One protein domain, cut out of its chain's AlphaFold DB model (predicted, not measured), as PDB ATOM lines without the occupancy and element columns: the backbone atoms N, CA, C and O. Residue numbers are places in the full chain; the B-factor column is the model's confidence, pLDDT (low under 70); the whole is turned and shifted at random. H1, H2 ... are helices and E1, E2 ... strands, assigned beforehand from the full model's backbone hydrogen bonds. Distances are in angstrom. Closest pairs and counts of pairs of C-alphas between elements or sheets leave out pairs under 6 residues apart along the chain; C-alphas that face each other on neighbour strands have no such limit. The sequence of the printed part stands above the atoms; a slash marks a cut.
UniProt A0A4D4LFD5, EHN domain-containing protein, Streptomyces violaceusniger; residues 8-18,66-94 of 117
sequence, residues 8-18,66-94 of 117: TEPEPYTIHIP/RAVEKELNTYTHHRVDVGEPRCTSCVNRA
ATOM      1  N   THR A   8     -13.265  13.538  27.486       73.88
ATOM      2  CA  THR A   8     -11.987  14.218  27.216       73.88
ATOM      3  C   THR A   8     -11.557  15.101  28.390       73.88
ATOM      4  O   THR A   8     -12.329  15.368  29.316       73.88
ATOM      5  N   GLU A   9     -10.293  15.523  28.394       82.94
ATOM      6  CA  GLU A   9      -9.773  16.428  29.419       82.94
ATOM      7  C   GLU A   9     -10.464  17.805  29.322       82.94
ATOM      8  O   GLU A   9     -10.680  18.293  28.215       82.94
ATOM      9  N   PRO A  10     -10.855  18.437  30.448       84.81
ATOM     10  CA  PRO A  10     -11.501  19.745  30.428       84.81
ATOM     11  C   PRO A  10     -10.585  20.831  29.863       84.81
ATOM     12  O   PRO A  10      -9.588  21.206  30.478       84.81
ATOM     13  N   GLU A  11     -10.988  21.416  28.742       88.12
ATOM     14  CA  GLU A  11     -10.268  22.509  28.093       88.12
ATOM     15  C   GLU A  11     -10.769  23.863  28.613       88.12
ATOM     16  O   GLU A  11     -11.987  24.049  28.732       88.12
ATOM     17  N   PRO A  12      -9.882  24.824  28.938       91.69
ATOM     18  CA  PRO A  12     -10.291  26.177  29.298       91.69
ATOM     19  C   PRO A  12     -11.168  26.808  28.215       91.69
ATOM     20  O   PRO A  12     -10.881  26.706  27.022       91.69
ATOM     21  N   TYR A  13     -12.224  27.492  28.638       92.44
ATOM     22  CA  TYR A  13     -13.156  28.158  27.741       92.44
ATOM     23  C   TYR A  13     -13.340  29.620  28.143       92.44
ATOM     24  O   TYR A  13     -13.405  29.960  29.322       92.44
ATOM     25  N   THR A  14     -13.448  30.494  27.151       94.88
ATOM     26  CA  THR A  14     -13.803  31.902  27.342       94.88
ATOM     27  C   THR A  14     -15.047  32.175  26.521       94.88
ATOM     28  O   THR A  14     -15.103  31.848  25.333       94.88
ATOM     29  N   ILE A  15     -16.062  32.750  27.158       94.94
ATOM     30  CA  ILE A  15     -17.299  33.120  26.482       94.94
ATOM     31  C   ILE A  15     -16.992  34.329  25.607       94.94
ATOM     32  O   ILE A  15     -16.610  35.385  26.107       94.94
ATOM     33  N   HIS A  16     -17.164  34.164  24.301       96.31
ATOM     34  CA  HIS A  16     -17.092  35.254  23.344       96.31
ATOM     35  C   HIS A  16     -18.267  35.154  22.379       96.31
ATOM     36  O   HIS A  16     -18.409  34.164  21.658       96.31
ATOM     37  N   ILE A  17     -19.118  36.174  22.386       96.19
ATOM     38  CA  ILE A  17     -20.283  36.302  21.520       96.19
ATOM     39  C   ILE A  17     -19.927  37.297  20.406       96.19
ATOM     40  O   ILE A  17     -19.764  38.496  20.688       96.19
ATOM     41  N   PRO A  18     -19.810  36.841  19.144       97.88
ATOM     42  CA  PRO A  18     -19.508  37.714  18.017       97.88
ATOM     43  C   PRO A  18     -20.506  38.868  17.901       97.88
ATOM     44  O   PRO A  18     -21.700  38.703  18.157       97.88
ATOM     45  N   ARG A  66     -22.417  43.173  26.739       97.38
ATOM     46  CA  ARG A  66     -20.965  43.211  26.968       97.38
ATOM     47  C   ARG A  66     -20.643  43.278  28.455       97.38
ATOM     48  O   ARG A  66     -19.670  42.659  28.885       97.38
ATOM     49  N   ALA A  67     -21.482  43.945  29.246       97.56
ATOM     50  CA  ALA A  67     -21.388  43.890  30.702       97.56
ATOM     51  C   ALA A  67     -21.569  42.456  31.221       97.56
ATOM     52  O   ALA A  67     -20.732  41.969  31.982       97.56
ATOM     53  N   VAL A  68     -22.601  41.752  30.745       97.31
ATOM     54  CA  VAL A  68     -22.886  40.372  31.171       97.31
ATOM     55  C   VAL A  68     -21.832  39.390  30.665       97.31
ATOM     56  O   VAL A  68     -21.392  38.531  31.418       97.31
ATOM     57  N   GLU A  69     -21.361  39.517  29.425       97.06
ATOM     58  CA  GLU A  69     -20.260  38.693  28.906       97.06
ATOM     59  C   GLU A  69     -18.995  38.835  29.764       97.06
ATOM     60  O   GLU A  69     -18.338  37.842  30.085       97.06
ATOM     61  N   LYS A  70     -18.668  40.062  30.182       97.44
ATOM     62  CA  LYS A  70     -17.543  40.318  31.083       97.44
ATOM     63  C   LYS A  70     -17.769  39.694  32.459       97.44
ATOM     64  O   LYS A  70     -16.848  39.079  32.987       97.44
ATOM     65  N   GLU A  71     -18.964  39.846  33.024       96.62
ATOM     66  CA  GLU A  71     -19.323  39.256  34.316       96.62
ATOM     67  C   GLU A  71     -19.240  37.725  34.271       96.62
ATOM     68  O   GLU A  71     -18.608  37.113  35.128       96.62
ATOM     69  N   LEU A  72     -19.786  37.096  33.230       94.50
ATOM     70  CA  LEU A  72     -19.731  35.646  33.064       94.50
ATOM     71  C   LEU A  72     -18.289  35.149  32.982       94.50
ATOM     72  O   LEU A  72     -17.956  34.153  33.618       94.50
ATOM     73  N   ASN A  73     -17.410  35.854  32.270       96.44
ATOM     74  CA  ASN A  73     -15.993  35.501  32.173       96.44
ATOM     75  C   ASN A  73     -15.188  35.733  33.469       96.44
ATOM     76  O   ASN A  73     -13.996  35.436  33.489       96.44
ATOM     77  N   THR A  74     -15.801  36.218  34.560       96.62
ATOM     78  CA  THR A  74     -15.157  36.207  35.889       96.62
ATOM     79  C   THR A  74     -15.087  34.806  36.495       96.62
ATOM     80  O   THR A  74     -14.245  34.547  37.356       96.62
ATOM     81  N   TYR A  75     -15.934  33.887  36.029       94.38
ATOM     82  CA  TYR A  75     -15.894  32.480  36.402       94.38
ATOM     83  C   TYR A  75     -14.962  31.687  35.481       94.38
ATOM     84  O   TYR A  75     -14.860  31.959  34.286       94.38
ATOM     85  N   THR A  76     -14.318  30.653  36.025       92.81
ATOM     86  CA  THR A  76     -13.536  29.709  35.222       92.81
ATOM     87  C   THR A  76     -14.470  28.759  34.477       92.81
ATOM     88  O   THR A  76     -15.137  27.923  35.094       92.81
ATOM     89  N   HIS A  77     -14.486  28.848  33.148       89.00
ATOM     90  CA  HIS A  77     -15.248  27.935  32.298       89.00
ATOM     91  C   HIS A  77     -14.347  26.855  31.719       89.00
ATOM     92  O   HIS A  77     -13.211  27.118  31.326       89.00
ATOM     93  N   HIS A  78     -14.889  25.645  31.615       90.50
ATOM     94  CA  HIS A  78     -14.252  24.543  30.909       90.50
ATOM     95  C   HIS A  78     -15.249  23.869  29.975       90.50
ATOM     96  O   HIS A  78     -16.440  23.765  30.286       90.50
ATOM     97  N   ARG A  79     -14.754  23.374  28.843       85.94
ATOM     98  CA  ARG A  79     -15.505  22.522  27.926       85.94
ATOM     99  C   ARG A  79     -14.974  21.097  28.032       85.94
ATOM    100  O   ARG A  79     -13.769  20.886  28.066       85.94
ATOM    101  N   VAL A  80     -15.886  20.137  28.104       86.50
ATOM    102  CA  VAL A  80     -15.572  18.706  28.123       86.50
ATOM    103  C   VAL A  80     -16.403  18.059  27.031       86.50
ATOM    104  O   VAL A  80     -17.626  18.218  27.030       86.50
ATOM    105  N   ASP A  81     -15.764  17.330  26.119       78.94
ATOM    106  CA  ASP A  81     -16.495  16.408  25.256       78.94
ATOM    107  C   ASP A  81     -16.841  15.176  26.091       78.94
ATOM    108  O   ASP A  81     -15.984  14.352  26.425       78.94
ATOM    109  N   VAL A  82     -18.099  15.121  26.510       71.19
ATOM    110  CA  VAL A  82     -18.720  13.908  27.020       71.19
ATOM    111  C   VAL A  82     -19.378  13.294  25.800       71.19
ATOM    112  O   VAL A  82     -20.386  13.826  25.323       71.19
ATOM    113  N   GLY A  83     -18.784  12.228  25.262       66.12
ATOM    114  CA  GLY A  83     -19.354  11.540  24.109       66.12
ATOM    115  C   GLY A  83     -20.826  11.156  24.330       66.12
ATOM    116  O   GLY A  83     -21.358  11.254  25.433       66.12
ATOM    117  N   GLU A  84     -21.525  10.782  23.261       60.44
ATOM    118  CA  GLU A  84     -22.992  10.872  23.206       60.44
ATOM    119  C   GLU A  84     -23.787  10.243  24.382       60.44
ATOM    120  O   GLU A  84     -23.442   9.151  24.840       60.44
ATOM    121  N   PRO A  85     -24.908  10.879  24.814       52.84
ATOM    122  CA  PRO A  85     -25.541  12.067  24.235       52.84
ATOM    123  C   PRO A  85     -25.165  13.377  24.960       52.84
ATOM    124  O   PRO A  85     -25.440  13.576  26.141       52.84
ATOM    125  N   ARG A  86     -24.568  14.278  24.167       46.47
ATOM    126  CA  ARG A  86     -24.269  15.715  24.343       46.47
ATOM    127  C   ARG A  86     -24.711  16.381  25.660       46.47
ATOM    128  O   ARG A  86     -25.727  17.072  25.706       46.47
ATOM    129  N   CYS A  87     -23.867  16.307  26.688       48.34
ATOM    130  CA  CYS A  87     -23.878  17.260  27.807       48.34
ATOM    131  C   CYS A  87     -22.916  18.417  27.478       48.34
ATOM    132  O   CYS A  87     -21.735  18.181  27.261       48.34
ATOM    133  N   THR A  88     -23.413  19.659  27.385       46.41
ATOM    134  CA  THR A  88     -22.667  20.777  26.753       46.41
ATOM    135  C   THR A  88     -21.897  21.682  27.734       46.41
ATOM    136  O   THR A  88     -21.076  22.482  27.293       46.41
ATOM    137  N   SER A  89     -22.070  21.573  29.058       46.56
ATOM    138  CA  SER A  89     -21.281  22.402  29.991       46.56
ATOM    139  C   SER A  89     -21.219  21.868  31.423       46.56
ATOM    140  O   SER A  89     -22.255  21.559  32.011       46.56
ATOM    141  N   CYS A  90     -20.023  21.873  32.017       47.97
ATOM    142  CA  CYS A  90     -19.801  21.723  33.457       47.97
ATOM    143  C   CYS A  90     -19.217  23.040  33.996       47.97
ATOM    144  O   CYS A  90     -18.118  23.424  33.603       47.97
ATOM    145  N   VAL A  91     -19.928  23.734  34.891       52.25
ATOM    146  CA  VAL A  91     -19.428  24.948  35.562       52.25
ATOM    147  C   VAL A  91     -18.992  24.573  36.977       52.25
ATOM    148  O   VAL A  91     -19.778  23.996  37.726       52.25
ATOM    149  N   ASN A  92     -17.751  24.893  37.357       50.66
ATOM    150  CA  ASN A  92     -17.272  24.740  38.734       50.66
ATOM    151  C   ASN A  92     -17.266  26.099  39.444       50.66
ATOM    152  O   ASN A  92     -16.902  27.115  38.858       50.66
ATOM    153  N   ARG A  93     -17.621  26.111  40.733       41.00
ATOM    154  CA  ARG A  93     -17.447  27.280  41.600       41.00
ATOM    155  C   ARG A  93     -16.009  27.297  42.116       41.00
ATOM    156  O   ARG A  93     -15.597  26.369  42.808       41.00
ATOM    157  N   ALA A  94     -15.254  28.339  41.792       43.00
ATOM    158  CA  ALA A  94     -13.908  28.526  42.313       43.00
ATOM    159  C   ALA A  94     -13.970  29.148  43.716       43.00
ATOM    160  O   ALA A  94     -13.858  30.356  43.836       43.00
TER     161      ALA A  94
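What this domain is: This is residues 8 to 18 and 66 to 94 of the 117 residues of the protein "EHN domain-containing protein" of Streptomyces violaceusniger (UniProt A0A4D4LFD5). There is little regular structure here: two short strands, E1 and E2, pair side by side in the middle of a loose, flat piece, with the small helix H1 towards one end and residues 80 to 94 folding back past E2 from the other. The 40 printed residues hold E1, H1 and E2 in that order, the class is mixed with only 13 residues in named elements, and the sheet E1 - E2 is antiparallel. The radius of gyration of the C-alphas is 11.5 A, and the spans are 34 by 25 by 13 A.

Where its parts are: Find C-alpha 11 at (-10.268, 22.509, 28.093), where E1, residues 11 to 13, begins its 6.4 A. H1, residues 66 to 72, runs 9.8 A from (-20.965, 43.211, 26.968). E2, residues 77 to 79, runs 7.0 A to (-15.505, 22.522, 27.926).

How they stand to each other: E1 and E2 stand antiparallel at 130 degrees; look for N 11 and O 79, 2.9 A apart, within hydrogen-bond range. Residues 77 to 78 of E2 also pair, antiparallel, with residues 90 to 91. A tight link joins H1 to E2. In H1 every O i to N i+4 pair is within hydrogen-bond range.

The domain as a whole: The C-alphas of Ala 67 and Glu 84 are farthest apart, 33.9 A. Residues 19 to 65 are not printed; C-alphas 18 and 66 are 10.6 A apart across this cut. Residues 83 to 94 have pLDDT under 70.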